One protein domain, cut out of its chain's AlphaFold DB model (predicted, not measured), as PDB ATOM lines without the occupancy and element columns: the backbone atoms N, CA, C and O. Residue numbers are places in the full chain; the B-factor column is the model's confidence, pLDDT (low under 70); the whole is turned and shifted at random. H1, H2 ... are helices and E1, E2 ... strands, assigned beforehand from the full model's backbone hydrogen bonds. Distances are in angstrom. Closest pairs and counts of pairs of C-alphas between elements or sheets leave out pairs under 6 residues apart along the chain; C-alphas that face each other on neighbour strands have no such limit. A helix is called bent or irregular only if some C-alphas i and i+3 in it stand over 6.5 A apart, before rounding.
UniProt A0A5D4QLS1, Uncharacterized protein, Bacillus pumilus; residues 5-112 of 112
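AT A GLANCE: This is residues 5 to 112 of the 112 residues of an uncharacterized protein of Bacillus pumilus (UniProt A0A5D4QLS1). Two helices packed on each other, H2 and H5, lead away from a small head in which a three-stranded sheet is covered on one face by H3, with short H4 beside H3. A long helix, H1, joins H2 in a helical hairpin and runs back past it as an arm, packing on H2 only with residues 24 to 32; residues 5 to 13 stick out free. The printed part has 108 residues, with five named helices and three named strands in the order H1 H2 E1 H3 H4 E2 E3 H5; the sheet runs E1 - E3 - E2, all antiparallel, and the class is mostly helix. The whole is only just compact, close to loose, with a radius of gyration of the C-alphas of 15.2 A, and elongated, spanning 48 by 31 by 21 A.

IN THESE COORDINATES: H1, residues 5 to 34, begins at C-alpha 5 (201.022, 126.748, 103.643) and is 43.4 A long. H2, residues 39 to 55, measures 24.8 A from C-alpha 39 (234.076, 106.570, 120.772). E1 is residues 60 to 62, H3 residues 63 to 72, 14.3 A long, and H4 residues 74 to 79. E2 is residues 80 to 82 and E3 residues 87 to 90. H5, residues 92 to 110, is 26.9 A long and ends at C-alpha 110 (227.450, 97.425, 127.872).

HOW THE PARTS SIT: H1 and H2 touch, the closest C-alphas being those of His 32 and Pro 39, 6.2 A apart, at a shallow tilt of 29 degrees, opposite ways. H1 and H5 are apart. H2 touches H5, closest at the C-alphas of Leu 45 and Phe 102, 6.1 A, at a shallow tilt of 34.9 degrees, only just short of steep, opposite ways. H2 only grazes the sheet, with residues 54 to 55. N 61 and O 88 of E1 and E3 are within hydrogen-bond range at 2.9 A, as are N 81 and O 89 of E2 and E3, a hairpin, at 2.8 A. H3 is on the sheet, over E3 and E2, at a height over the sheet of 10.1 A, in two layers, helix on one face of a sheet. E1, H3, H4 and E2 form a split strand-helix-strand unit, two strands running the same way with E3 between them, its crossover right-handed. H3 and H4 touch as a helical hairpin, the closest C-alphas those of Val 70 and Phe 76, 5.2 A. H4 touches H5, with residues 92 to 95 of H5 alone, at a steep tilt of 51 degrees; the C-alphas of Leu 79 and Glu 94 are closest, 5.4 A. Every O i to N i+4 pair is within hydrogen-bond range in H1, H2, H3 and H5; H4, only just irregular with C-alphas 75 and 78 6.6 A apart, has 0 of 2, and 2 of 3 O i to N i+3 pairs.

THE WHOLE: The C-alphas farthest apart, those of Ala 5 and Ile 112, are 50.9 A apart. The printed part has no cut, and each link between named elements is tight. The mean pLDDT of the printed part is 85.9; residues 31 to 37 and 111 to 112 are under 70.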
ATOM      1  N   ALA A   5     201.178 127.851 102.701       74.69
ATOM      2  CA  ALA A   5     201.022 126.748 103.643       74.69
ATOM      3  C   ALA A   5     201.967 125.564 103.353       74.69
ATOM      4  O   ALA A   5     202.526 124.994 104.285       74.69
ATOM      5  N   HIS A   6     202.202 125.225 102.079       72.69
ATOM      6  CA  HIS A   6     203.124 124.149 101.691       72.69
ATOM      7  C   HIS A   6     204.591 124.529 101.930       72.69
ATOM      8  O   HIS A   6     205.397 123.670 102.281       72.69
ATOM      9  N   GLN A   7     204.951 125.804 101.750       77.38
ATOM     10  CA  GLN A   7     206.300 126.285 102.069       77.38
ATOM     11  C   GLN A   7     206.556 126.238 103.575       77.38
ATOM     12  O   GLN A   7     207.557 125.662 103.995       77.38
ATOM     13  N   ARG A   8     205.609 126.731 104.384       81.06
ATOM     14  CA  ARG A   8     205.709 126.685 105.851       81.06
ATOM     15  C   ARG A   8     205.791 125.259 106.394       81.06
ATOM     16  O   ARG A   8     206.570 125.005 107.305       81.06
ATOM     17  N   LEU A   9     205.032 124.318 105.825       81.06
ATOM     18  CA  LEU A   9     205.106 122.898 106.194       81.06
ATOM     19  C   LEU A   9     206.503 122.311 105.953       81.06
ATOM     20  O   LEU A   9     207.051 121.648 106.828       81.06
ATOM     21  N   ASN A  10     207.104 122.608 104.801       74.56
ATOM     22  CA  ASN A  10     208.438 122.123 104.452       74.56
ATOM     23  C   ASN A  10     209.530 122.749 105.347       74.56
ATOM     24  O   ASN A  10     210.463 122.073 105.778       74.56
ATOM     25  N   GLU A  11     209.409 124.035 105.682       84.00
ATOM     26  CA  GLU A  11     210.307 124.707 106.634       84.00
ATOM     27  C   GLU A  11     210.200 124.125 108.049       84.00
ATOM     28  O   GLU A  11     211.219 123.927 108.720       84.00
ATOM     29  N   LEU A  12     208.982 123.795 108.485       83.88
ATOM     30  CA  LEU A  12     208.732 123.124 109.759       83.88
ATOM     31  C   LEU A  12     209.325 121.714 109.786       83.88
ATOM     32  O   LEU A  12     209.970 121.353 110.770       83.88
ATOM     33  N   GLU A  13     209.172 120.928 108.718       74.00
ATOM     34  CA  GLU A  13     209.797 119.604 108.618       74.00
ATOM     35  C   GLU A  13     211.319 119.690 108.689       74.00
ATOM     36  O   GLU A  13     211.933 118.999 109.501       74.00
ATOM     37  N   LYS A  14     211.938 120.585 107.911       73.19
ATOM     38  CA  LYS A  14     213.391 120.795 107.955       73.19
ATOM     39  C   LYS A  14     213.870 121.205 109.344       73.19
ATOM     40  O   LYS A  14     214.869 120.675 109.827       73.19
ATOM     41  N   SER A  15     213.139 122.102 110.003       81.50
ATOM     42  CA  SER A  15     213.459 122.546 111.365       81.50
ATOM     43  C   SER A  15     213.332 121.406 112.377       81.50
ATOM     44  O   SER A  15     214.198 121.242 113.233       81.50
ATOM     45  N   LYS A  16     212.301 120.563 112.247       81.38
ATOM     46  CA  LYS A  16     212.111 119.363 113.073       81.38
ATOM     47  C   LYS A  16     213.262 118.369 112.900       81.38
ATOM     48  O   LYS A  16     213.737 117.830 113.898       81.38
ATOM     49  N   TYR A  17     213.708 118.126 111.668       71.19
ATOM     50  CA  TYR A  17     214.847 117.243 111.404       71.19
ATOM     51  C   TYR A  17     216.146 117.802 111.979       71.19
ATOM     52  O   TYR A  17     216.870 117.073 112.650       71.19
ATOM     53  N   LYS A  18     216.394 119.105 111.805       75.69
ATOM     54  CA  LYS A  18     217.580 119.758 112.362       75.69
ATOM     55  C   LYS A  18     217.625 119.677 113.889       75.69
ATOM     56  O   LYS A  18     218.629 119.254 114.443       75.69
ATOM     57  N   LEU A  19     216.509 119.966 114.562       80.56
ATOM     58  CA  LEU A  19     216.413 119.838 116.019       80.56
ATOM     59  C   LEU A  19     216.646 118.401 116.506       80.56
ATOM     60  O   LEU A  19     217.289 118.204 117.534       80.56
ATOM     61  N   LYS A  20     216.128 117.394 115.792       74.50
ATOM     62  CA  LYS A  20     216.388 115.986 116.131       74.50
ATOM     63  C   LYS A  20     217.877 115.649 116.034       74.50
ATOM     64  O   LYS A  20     218.389 115.029 116.961       74.50
ATOM     65  N   SER A  21     218.538 116.093 114.965       71.12
ATOM     66  CA  SER A  21     219.974 115.884 114.759       71.12
ATOM     67  C   SER A  21     220.803 116.567 115.858       71.12
ATOM     68  O   SER A  21     221.572 115.895 116.542       71.12
ATOM     69  N   ASP A  22     220.544 117.847 116.160       79.62
ATOM     70  CA  ASP A  22     221.262 118.594 117.210       79.62
ATOM     71  C   ASP A  22     221.135 117.922 118.598       79.62
ATOM     72  O   ASP A  22     222.089 117.857 119.380       79.62
ATOM     73  N   ILE A  23     219.947 117.389 118.924       81.50
ATOM     74  CA  ILE A  23     219.709 116.645 120.171       81.50
ATOM     75  C   ILE A  23     220.543 115.359 120.213       81.50
ATOM     76  O   ILE A  23     221.035 114.984 121.282       81.50
ATOM     77  N   LEU A  24     220.685 114.665 119.085       74.69
ATOM     78  CA  LEU A  24     221.431 113.413 119.005       74.69
ATOM     79  C   LEU A  24     222.937 113.651 119.083       74.69
ATOM     80  O   LEU A  24     223.595 112.969 119.866       74.69
ATOM     81  N   GLU A  25     223.456 114.696 118.437       76.44
ATOM     82  CA  GLU A  25     224.844 115.138 118.623       76.44
ATOM     83  C   GLU A  25     225.146 115.454 120.093       76.44
ATOM     84  O   GLU A  25     226.135 114.985 120.650       76.44
ATOM     85  N   LYS A  26     224.266 116.196 120.775       78.44
ATOM     86  CA  LYS A  26     224.461 116.537 122.194       78.44
ATOM     87  C   LYS A  26     224.398 115.311 123.104       78.44
ATOM     88  O   LYS A  26     225.160 115.231 124.067       78.44
ATOM     89  N   LYS A  27     223.522 114.343 122.807       72.56
ATOM     90  CA  LYS A  27     223.484 113.049 123.511       72.56
ATOM     91  C   LYS A  27     224.763 112.242 123.275       72.56
ATOM     92  O   LYS A  27     225.245 111.627 124.225       72.56
ATOM     93  N   ARG A  28     225.321 112.279 122.062       71.38
ATOM     94  CA  ARG A  28     226.608 111.655 121.724       71.38
ATOM     95  C   ARG A  28     227.739 112.263 122.526       71.38
ATOM     96  O   ARG A  28     228.423 111.529 123.232       71.38
ATOM     97  N   ASP A  29     227.875 113.583 122.491       74.12
ATOM     98  CA  ASP A  29     228.916 114.299 123.231       74.12
ATOM     99  C   ASP A  29     228.851 113.951 124.735       74.12
ATOM    100  O   ASP A  29     229.864 113.653 125.367       74.12
ATOM    101  N   LEU A  30     227.640 113.898 125.305       72.00
ATOM    102  CA  LEU A  30     227.408 113.511 126.701       72.00
ATOM    103  C   LEU A  30     227.789 112.059 127.014       72.00
ATOM    104  O   LEU A  30     228.320 111.807 128.095       72.00
ATOM    105  N   LEU A  31     227.508 111.108 126.118       67.56
ATOM    106  CA  LEU A  31     227.882 109.702 126.309       67.56
ATOM    107  C   LEU A  31     229.394 109.492 126.186       67.56
ATOM    108  O   LEU A  31     229.957 108.779 127.013       67.56
ATOM    109  N   HIS A  32     230.058 110.167 125.243       68.25
ATOM    110  CA  HIS A  32     231.521 110.139 125.125       68.25
ATOM    111  C   HIS A  32     232.211 110.640 126.396       68.25
ATOM    112  O   HIS A  32     233.210 110.074 126.818       68.25
ATOM    113  N   ILE A  33     231.674 111.690 127.025       65.94
ATOM    114  CA  ILE A  33     232.246 112.241 128.262       65.94
ATOM    115  C   ILE A  33     232.010 111.307 129.462       65.94
ATOM    116  O   ILE A  33     232.817 111.277 130.388       65.94
ATOM    117  N   LYS A  34     230.891 110.570 129.485       64.75
ATOM    118  CA  LYS A  34     230.434 109.819 130.668       64.75
ATOM    119  C   LYS A  34     230.845 108.348 130.709       64.75
ATOM    120  O   LYS A  34     230.564 107.699 131.714       64.75
ATOM    121  N   THR A  35     231.448 107.798 129.657       66.62
ATOM    122  CA  THR A  35     231.658 106.347 129.531       66.62
ATOM    123  C   THR A  35     233.098 105.998 129.144       66.62
ATOM    124  O   THR A  35     233.766 106.770 128.467       66.62
ATOM    125  N   ASN A  36     233.567 104.803 129.533       68.75
ATOM    126  CA  ASN A  36     234.790 104.178 128.992       68.75
ATOM    127  C   ASN A  36     234.519 103.434 127.665       68.75
ATOM    128  O   ASN A  36     235.309 102.594 127.238       68.75
ATOM    129  N   GLN A  37     233.366 103.694 127.042       69.44
ATOM    130  CA  GLN A  37     232.927 103.033 125.818       69.44
ATOM    131  C   GLN A  37     233.708 103.566 124.617       69.44
ATOM    132  O   GLN A  37     234.186 104.700 124.613       69.44
ATOM    133  N   ASN A  38     233.852 102.734 123.587       81.69
ATOM    134  CA  ASN A  38     234.617 103.086 122.402       81.69
ATOM    135  C   ASN A  38     233.923 104.251 121.659       81.69
ATOM    136  O   ASN A  38     232.793 104.076 121.194       81.69
ATOM    137  N   PRO A  39     234.601 105.404 121.482       80.19
ATOM    138  CA  PRO A  39     234.076 106.570 120.772       80.19
ATOM    139  C   PRO A  39     233.466 106.263 119.395       80.19
ATOM    140  O   PRO A  39     232.403 106.770 119.056       80.19
ATOM    141  N   LEU A  40     234.104 105.389 118.612       85.44
ATOM    142  CA  LEU A  40     233.637 105.023 117.271       85.44
ATOM    143  C   LEU A  40     232.402 104.116 117.325       85.44
ATOM    144  O   LEU A  40     231.520 104.206 116.476       85.44
ATOM    145  N   ALA A  41     232.320 103.245 118.334       86.25
ATOM    146  CA  ALA A  41     231.151 102.397 118.537       86.25
ATOM    147  C   ALA A  41     229.937 103.221 118.986       86.25
ATOM    148  O   ALA A  41     228.819 102.957 118.549       86.25
ATOM    149  N   LEU A  42     230.160 104.242 119.821       84.50
ATOM    150  CA  LEU A  42     229.129 105.205 120.193       84.50
ATOM    151  C   LEU A  42     228.634 105.980 118.974       84.50
ATOM    152  O   LEU A  42     227.432 105.989 118.728       84.50
ATOM    153  N   GLU A  43     229.530 106.572 118.183       86.44
ATOM    154  CA  GLU A  43     229.167 107.279 116.949       86.44
ATOM    155  C   GLU A  43     228.341 106.390 116.010       86.44
ATOM    156  O   GLU A  43     227.261 106.784 115.567       86.44
ATOM    157  N   ARG A  44     228.760 105.133 115.826       91.31
ATOM    158  CA  ARG A  44     228.012 104.158 115.032       91.31
ATOM    159  C   ARG A  44     226.621 103.854 115.598       91.31
ATOM    160  O   ARG A  44     225.661 103.749 114.835       91.31
ATOM    161  N   LEU A  45     226.481 103.724 116.919       90.06
ATOM    162  CA  LEU A  45     225.172 103.558 117.562       90.06
ATOM    163  C   LEU A  45     224.256 104.758 117.302       90.06
ATOM    164  O   LEU A  45     223.056 104.557 117.115       90.06
ATOM    165  N   PHE A  46     224.797 105.979 117.258       88.50
ATOM    166  CA  PHE A  46     224.019 107.172 116.927       88.50
ATOM    167  C   PHE A  46     223.528 107.154 115.482       88.50
ATOM    168  O   PHE A  46     222.319 107.269 115.276       88.50
ATOM    169  N   GLU A  47     224.418 106.925 114.516       91.44
ATOM    170  CA  GLU A  47     224.055 106.823 113.095       91.44
ATOM    171  C   GLU A  47     222.957 105.773 112.861       91.44
ATOM    172  O   GLU A  47     221.952 106.033 112.196       91.44
ATOM    173  N   LEU A  48     223.126 104.582 113.450       93.69
ATOM    174  CA  LEU A  48     222.148 103.499 113.362       93.69
ATOM    175  C   LEU A  48     220.826 103.886 114.032       93.69
ATOM    176  O   LEU A  48     219.764 103.628 113.474       93.69
ATOM    177  N   SER A  49     220.862 104.535 115.200       90.44
ATOM    178  CA  SER A  49     219.642 104.962 115.892       90.44
ATOM    179  C   SER A  49     218.834 105.983 115.086       90.44
ATOM    180  O   SER A  49     217.609 105.880 115.043       90.44
ATOM    181  N   GLU A  50     219.504 106.922 114.411       90.38
ATOM    182  CA  GLU A  50     218.852 107.923 113.564       90.38
ATOM    183  C   GLU A  50     218.128 107.266 112.399       90.38
ATOM    184  O   GLU A  50     216.934 107.500 112.198       90.38
ATOM    185  N   VAL A  51     218.835 106.422 111.644       93.19
ATOM    186  CA  VAL A  51     218.269 105.821 110.438       93.19
ATOM    187  C   VAL A  51     217.202 104.774 110.767       93.19
ATOM    188  O   VAL A  51     216.180 104.713 110.083       93.19
ATOM    189  N   LEU A  52     217.382 103.989 111.835       93.06
ATOM    190  CA  LEU A  52     216.395 102.996 112.261       93.06
ATOM    191  C   LEU A  52     215.123 103.685 112.758       93.06
ATOM    192  O   LEU A  52     214.043 103.352 112.284       93.06
ATOM    193  N   GLN A  53     215.229 104.708 113.612       90.62
ATOM    194  CA  GLN A  53     214.054 105.448 114.090       90.62
ATOM    195  C   GLN A  53     213.312 106.161 112.950       90.62
ATOM    196  O   GLN A  53     212.092 106.317 112.990       90.62
ATOM    197  N   LEU A  54     214.040 106.617 111.930       88.38
ATOM    198  CA  LEU A  54     213.450 107.224 110.742       88.38
ATOM    199  C   LEU A  54     212.635 106.217 109.907       88.38
ATOM    200  O   LEU A  54     211.732 106.632 109.184       88.38
ATOM    201  N   THR A  55     212.948 104.919 109.981       91.62
ATOM    202  CA  THR A  55     212.438 103.900 109.046       91.62
ATOM    203  C   THR A  55     211.619 102.770 109.683       91.62
ATOM    204  O   THR A  55     210.961 102.045 108.944       91.62
ATOM    205  N   GLU A  56     211.587 102.648 111.016       84.88
ATOM    206  CA  GLU A  56     211.024 101.513 111.779       84.88
ATOM    207  C   GLU A  56     209.577 101.136 111.417       84.88
ATOM    208  O   GLU A  56     209.243  99.955 111.347       84.88
ATOM    209  N   GLU A  57     208.734 102.121 111.109       88.94
ATOM    210  CA  GLU A  57     207.318 101.909 110.765       88.94
ATOM    211  C   GLU A  57     206.956 102.453 109.374       88.94
ATOM    212  O   GLU A  57     205.785 102.572 109.014       88.94
ATOM    213  N   CYS A  58     207.958 102.815 108.572       88.44
ATOM    214  CA  CYS A  58     207.746 103.423 107.264       88.44
ATOM    215  C   CYS A  58     207.914 102.394 106.143       88.44
ATOM    216  O   CYS A  58     208.939 101.727 106.034       88.44
ATOM    217  N   GLU A  59     206.940 102.315 105.235       93.31
ATOM    218  CA  GLU A  59     207.133 101.594 103.967       93.31
ATOM    219  C   GLU A  59     208.075 102.353 103.021       93.31
ATOM    220  O   GLU A  59     208.789 101.749 102.218       93.31
ATOM    221  N   TRP A  60     208.085 103.683 103.123       96.44
ATOM    222  CA  TRP A  60     208.924 104.580 102.339       96.44
ATOM    223  C   TRP A  60     209.149 105.903 103.078       96.44
ATOM    224  O   TRP A  60     208.353 106.306 103.925       96.44
ATOM    225  N   VAL A  61     210.216 106.604 102.706       92.56
ATOM    226  CA  VAL A  61     210.495 107.999 103.080       92.56
ATOM    227  C   VAL A  61     210.653 108.844 101.815       92.56
ATOM    228  O   VAL A  61     210.694 108.312 100.705       92.56
ATOM    229  N   SER A  62     210.722 110.170 101.930       95.06
ATOM    230  CA  SER A  62     211.022 110.993 100.753       95.06
ATOM    231  C   SER A  62     212.457 110.750 100.275       95.06
ATOM    232  O   SER A  62     213.370 110.536 101.075       95.06
ATOM    233  N   SER A  63     212.682 110.833  98.963       92.06
ATOM    234  CA  SER A  63     214.016 110.623  98.380       92.06
ATOM    235  C   SER A  63     215.056 111.596  98.932       92.06
ATOM    236  O   SER A  63     216.212 111.231  99.106       92.06
ATOM    237  N   SER A  64     214.654 112.822  99.277       92.38
ATOM    238  CA  SER A  64     215.539 113.785  99.937       92.38
ATOM    239  C   SER A  64     216.003 113.308 101.310       92.38
ATOM    240  O   SER A  64     217.174 113.460 101.629       92.38
ATOM    241  N   ILE A  65     215.116 112.705 102.107       91.31
ATOM    242  CA  ILE A  65     215.480 112.169 103.425       91.31
ATOM    243  C   ILE A  65     216.440 110.985 103.261       91.31
ATOM    244  O   ILE A  65     217.455 110.924 103.951       91.31
ATOM    245  N   ALA A  66     216.158 110.085 102.317       93.56
ATOM    246  CA  ALA A  66     217.050 108.974 102.002       93.56
ATOM    247  C   ALA A  66     218.444 109.462 101.574       93.56
ATOM    248  O   ALA A  66     219.452 108.959 102.059       93.56
ATOM    249  N   ILE A  67     218.516 110.485 100.717       93.19
ATOM    250  CA  ILE A  67     219.785 111.084 100.283       93.19
ATOM    251  C   ILE A  67     220.564 111.667 101.467       93.19
ATOM    252  O   ILE A  67     221.771 111.454 101.545       93.19
ATOM    253  N   GLU A  68     219.912 112.388 102.382       91.94
ATOM    254  CA  GLU A  68     220.590 112.933 103.566       91.94
ATOM    255  C   GLU A  68     221.127 111.820 104.480       91.94
ATOM    256  O   GLU A  68     222.281 111.889 104.899       91.94
ATOM    257  N   ALA A  69     220.367 110.741 104.693       91.81
ATOM    258  CA  ALA A  69     220.852 109.578 105.438       91.81
ATOM    259  C   ALA A  69     222.078 108.928 104.763       91.81
ATOM    260  O   ALA A  69     223.072 108.638 105.424       91.81
ATOM    261  N   VAL A  70     222.063 108.761 103.436       93.81
ATOM    262  CA  VAL A  70     223.195 108.197 102.675       93.81
ATOM    263  C   VAL A  70     224.426 109.109 102.689       93.81
ATOM    264  O   VAL A  70     225.558 108.626 102.629       93.81
ATOM    265  N   LYS A  71     224.235 110.430 102.761       92.31
ATOM    266  CA  LYS A  71     225.343 111.380 102.935       92.31
ATOM    267  C   LYS A  71     225.976 111.263 104.316       92.31
ATOM    268  O   LYS A  71     227.197 111.365 104.395       92.31
ATOM    269  N   ALA A  72     225.166 111.056 105.357       87.81
ATOM    270  CA  ALA A  72     225.659 110.820 106.710       87.81
ATOM    271  C   ALA A  72     226.464 109.513 106.773       87.81
ATOM    272  O   ALA A  72     227.596 109.516 107.244       87.81
ATOM    273  N   ASN A  73     225.938 108.423 106.199       92.06
ATOM    274  CA  ASN A  73     226.688 107.183 106.030       92.06
ATOM    275  C   ASN A  73     226.305 106.444 104.736       92.06
ATOM    276  O   ASN A  73     225.162 106.027 104.535       92.06
ATOM    277  N   LYS A  74     227.300 106.210 103.867       93.19
ATOM    278  CA  LYS A  74     227.107 105.564 102.556       93.19
ATOM    279  C   LYS A  74     226.572 104.136 102.641       93.19
ATOM    280  O   LYS A  74     225.999 103.650 101.668       93.19
ATOM    281  N   GLU A  75     226.755 103.451 103.764       93.50
ATOM    282  CA  GLU A  75     226.231 102.101 103.961       93.50
ATOM    283  C   GLU A  75     224.700 102.053 103.888       93.50
ATOM    284  O   GLU A  75     224.134 101.075 103.398       93.50
ATOM    285  N   PHE A  76     224.028 103.144 104.267       95.62
ATOM    286  CA  PHE A  76     222.571 103.239 104.216       95.62
ATOM    287  C   PHE A  76     222.020 103.280 102.791       95.62
ATOM    288  O   PHE A  76     220.813 103.185 102.608       95.62
ATOM    289  N   LEU A  77     222.865 103.344 101.755       95.44
ATOM    290  CA  LEU A  77     222.404 103.304 100.365       95.44
ATOM    291  C   LEU A  77     221.546 102.065 100.081       95.44
ATOM    292  O   LEU A  77     220.550 102.155  99.374       95.44
ATOM    293  N   LYS A  78     221.897 100.912 100.664       96.19
ATOM    294  CA  LYS A  78     221.157  99.655 100.465       96.19
ATOM    295  C   LYS A  78     219.818  99.606 101.203       96.19
ATOM    296  O   LYS A  78     219.005  98.725 100.914       96.19
ATOM    297  N   LEU A  79     219.603 100.522 102.150       97.12
ATOM    298  CA  LEU A  79     218.359 100.636 102.904       97.12
ATOM    299  C   LEU A  79     217.243 101.252 102.054       97.12
ATOM    300  O   LEU A  79     216.074 100.971 102.302       97.12
ATOM    301  N   PHE A  80     217.595 102.058 101.052       96.94
ATOM    302  CA  PHE A  80     216.651 102.863 100.290       96.94
ATOM    303  C   PHE A  80     216.589 102.424  98.823       96.94
ATOM    304  O   PHE A  80     217.562 102.548  98.083       96.94
ATOM    305  N   ASP A  81     215.418 101.974  98.379       95.56
ATOM    306  CA  ASP A  81     215.104 101.774  96.964       95.56
ATOM    307  C   ASP A  81     214.399 103.026  96.421       95.56
ATOM    308  O   ASP A  81     213.189 103.211  96.590       95.56
ATOM    309  N   VAL A  82     215.188 103.935  95.843       92.81
ATOM    310  CA  VAL A  82     214.716 105.222  95.316       92.81
ATOM    311  C   VAL A  82     214.004 105.014  93.980       92.81
ATOM    312  O   VAL A  82     214.572 104.437  93.052       92.81
ATOM    313  N   LYS A  83     212.768 105.511  93.873       90.31
ATOM    314  CA  LYS A  83     211.952 105.475  92.653       90.31
ATOM    315  C   LYS A  83     211.716 106.884  92.105       90.31
ATOM    316  O   LYS A  83     211.797 107.880  92.825       90.31
ATOM    317  N   ASP A  84     211.359 106.959  90.825       88.38
ATOM    318  CA  ASP A  84     211.111 108.226  90.115       88.38
ATOM    319  C   ASP A  84     209.870 108.990  90.619       88.38
ATOM    320  O   ASP A  84     209.649 110.142  90.250       88.38
ATOM    321  N   ASP A  85     209.065 108.385  91.499       89.75
ATOM    322  CA  ASP A  85     207.904 109.014  92.140       89.75
ATOM    323  C   ASP A  85     208.276 109.906  93.344       89.75
ATOM    324  O   ASP A  85     207.402 110.438  94.035       89.75
ATOM    325  N   GLY A  86     209.576 110.084  93.599       89.88
ATOM    326  CA  GLY A  86     210.094 110.885  94.700       89.88
ATOM    327  C   GLY A  86     210.108 110.153  96.041       89.88
ATOM    328  O   GLY A  86     210.506 110.754  97.048       89.88
ATOM    329  N   LYS A  87     209.763 108.862  96.081       95.56
ATOM    330  CA  LYS A  87     209.839 108.023  97.280       95.56
ATOM    331  C   LYS A  87     211.073 107.133  97.270       95.56
ATOM    332  O   LYS A  87     211.559 106.685  96.236       95.56
ATOM    333  N   ALA A  88     211.548 106.854  98.469       96.69
ATOM    334  CA  ALA A  88     212.579 105.881  98.755       96.69
ATOM    335  C   ALA A  88     211.969 104.785  99.625       96.69
ATOM    336  O   ALA A  88     211.692 105.008 100.804       96.69
ATOM    337  N   TYR A  89     211.717 103.626  99.027       96.81
ATOM    338  CA  TYR A  89     211.124 102.485  99.715       96.81
ATOM    339  C   TYR A  89     212.144 101.823 100.631       96.81
ATOM    340  O   TYR A  89     213.316 101.686 100.275       96.81
ATOM    341  N   ILE A  90     211.699 101.414 101.818       97.12
ATOM    342  CA  ILE A  90     212.586 100.818 102.811       97.12
ATOM    343  C   ILE A  90     212.808  99.344 102.479       97.12
ATOM    344  O   ILE A  90     211.882  98.528 102.457       97.12
ATOM    345  N   ASN A  91     214.065  98.978 102.261       96.56
ATOM    346  CA  ASN A  91     214.475  97.591 102.133       96.56
ATOM    347  C   ASN A  91     214.453  96.915 103.512       96.56
ATOM    348  O   ASN A  91     215.415  97.000 104.275       96.56
ATOM    349  N   LYS A  92     213.367  96.194 103.815       95.00
ATOM    350  CA  LYS A  92     213.175  95.514 105.110       95.00
ATOM    351  C   LYS A  92     214.296  94.537 105.472       95.00
ATOM    352  O   LYS A  92     214.614  94.380 106.647       95.00
ATOM    353  N   LYS A  93     214.918  93.887 104.481       96.25
ATOM    354  CA  LYS A  93     216.043  92.978 104.737       96.25
ATOM    355  C   LYS A  93     217.255  93.748 105.258       96.25
ATOM    356  O   LYS A  93     217.895  93.306 106.208       96.25
ATOM    357  N   GLU A  94     217.551  94.889 104.647       97.00
ATOM    358  CA  GLU A  94     218.666  95.731 105.069       97.00
ATOM    359  C   GLU A  94     218.377  96.430 106.400       97.00
ATOM    360  O   GLU A  94     219.258  96.491 107.253       97.00
ATOM    361  N   PHE A  95     217.133  96.866 106.624       96.19
ATOM    362  CA  PHE A  95     216.690  97.394 107.915       96.19
ATOM    363  C   PHE A  95     216.976  96.407 109.054       96.19
ATOM    364  O   PHE A  95     217.628  96.763 110.033       96.19
ATOM    365  N   ASN A  96     216.561  95.143 108.898       95.88
ATOM    366  CA  ASN A  96     216.787  94.113 109.913       95.88
ATOM    367  C   ASN A  96     218.281  93.882 110.172       95.88
ATOM    368  O   ASN A  96     218.688  93.785 111.326       95.88
ATOM    369  N   ARG A  97     219.113  93.866 109.122       97.44
ATOM    370  CA  ARG A  97     220.572  93.735 109.260       97.44
ATOM    371  C   ARG A  97     221.174  94.880 110.085       97.44
ATOM    372  O   ARG A  97     221.998  94.632 110.963       97.44
ATOM    373  N   LEU A  98     220.772  96.121 109.803       96.56
ATOM    374  CA  LEU A  98     221.224  97.304 110.546       96.56
ATOM    375  C   LEU A  98     220.724  97.280 111.999       96.56
ATOM    376  O   LEU A  98     221.452  97.672 112.909       96.56
ATOM    377  N   HIS A  99     219.513  96.773 112.238       95.62
ATOM    378  CA  HIS A  99     218.967  96.602 113.583       95.62
ATOM    379  C   HIS A  99     219.740  95.549 114.393       95.62
ATOM    380  O   HIS A  99     220.094  95.791 115.546       95.62
ATOM    381  N   GLU A 100     220.066  94.400 113.796       96.56
ATOM    382  CA  GLU A 100     220.908  93.372 114.423       96.56
ATOM    383  C   GLU A 100     222.302  93.910 114.767       96.56
ATOM    384  O   GLU A 100     222.830  93.651 115.850       96.56
ATOM    385  N   GLU A 101     222.894  94.700 113.868       96.12
ATOM    386  CA  GLU A 101     224.161  95.384 114.118       96.12
ATOM    387  C   GLU A 101     224.060  96.364 115.293       96.12
ATOM    388  O   GLU A 101     224.911  96.332 116.183       96.12
ATOM    389  N   PHE A 102     223.004  97.181 115.343       94.31
ATOM    390  CA  PHE A 102     222.755  98.101 116.452       94.31
ATOM    391  C   PHE A 102     222.675  97.361 117.794       94.31
ATOM    392  O   PHE A 102     223.331  97.749 118.764       94.31
ATOM    393  N   VAL A 103     221.915  96.262 117.848       92.31
ATOM    394  CA  VAL A 103     221.788  95.430 119.055       92.31
ATOM    395  C   VAL A 103     223.138  94.837 119.458       92.31
ATOM    396  O   VAL A 103     223.490  94.890 120.638       92.31
ATOM    397  N   ARG A 104     223.919  94.324 118.497       93.75
ATOM    398  CA  ARG A 104     225.249  93.754 118.754       93.75
ATOM    399  C   ARG A 104     226.201  94.789 119.348       93.75
ATOM    400  O   ARG A 104     226.758  94.543 120.415       93.75
ATOM    401  N   ILE A 105     226.344  95.954 118.713       90.88
ATOM    402  CA  ILE A 105     227.248  97.012 119.193       90.88
ATOM    403  C   ILE A 105     226.812  97.479 120.585       90.88
ATOM    404  O   ILE A 105     227.638  97.630 121.481       90.88
ATOM    405  N   LYS A 106     225.503  97.648 120.810       86.31
ATOM    406  CA  LYS A 106     224.970  98.029 122.121       86.31
ATOM    407  C   LYS A 106     225.318  96.994 123.194       86.31
ATOM    408  O   LYS A 106     225.624  97.372 124.322       86.31
ATOM    409  N   PHE A 107     225.261  95.704 122.872       85.94
ATOM    410  CA  PHE A 107     225.651  94.641 123.796       85.94
ATOM    411  C   PHE A 107     227.156  94.672 124.087       85.94
ATOM    412  O   PHE A 107     227.545  94.629 125.249       85.94
ATOM    413  N   GLU A 108     227.995  94.808 123.059       86.56
ATOM    414  CA  GLU A 108     229.452  94.911 123.212       86.56
ATOM    415  C   GLU A 108     229.847  96.103 124.090       86.56
ATOM    416  O   GLU A 108     230.696  95.955 124.956       86.56
ATOM    417  N   GLN A 109     229.196  97.261 123.940       81.69
ATOM    418  CA  GLN A 109     229.502  98.445 124.751       81.69
ATOM    419  C   GLN A 109     229.033  98.341 126.213       81.69
ATOM    420  O   GLN A 109     229.608  98.996 127.079       81.69
ATOM    421  N   ASN A 110     227.993  97.556 126.511       72.25
ATOM    422  CA  ASN A 110     227.450  97.425 127.872       72.25
ATOM    423  C   ASN A 110     228.090  96.295 128.698       72.25
ATOM    424  O   ASN A 110     227.846  96.232 129.898       72.25
ATOM    425  N   ASN A 111     228.866  95.406 128.072       64.00
ATOM    426  CA  ASN A 111     229.561  94.299 128.744       64.00
ATOM    427  C   ASN A 111     231.081  94.525 128.859       64.00
ATOM    428  O   ASN A 111     231.832  93.558 128.994       64.00
ATOM    429  N   ILE A 112     231.524  95.785 128.774       53.81
ATOM    430  CA  ILE A 112     232.904  96.228 129.032       53.81
ATOM    431  C   ILE A 112     232.993  96.796 130.446       53.81
ATOM    432  O   ILE A 112     232.084  97.575 130.818       53.81
TER     433      ILE A 112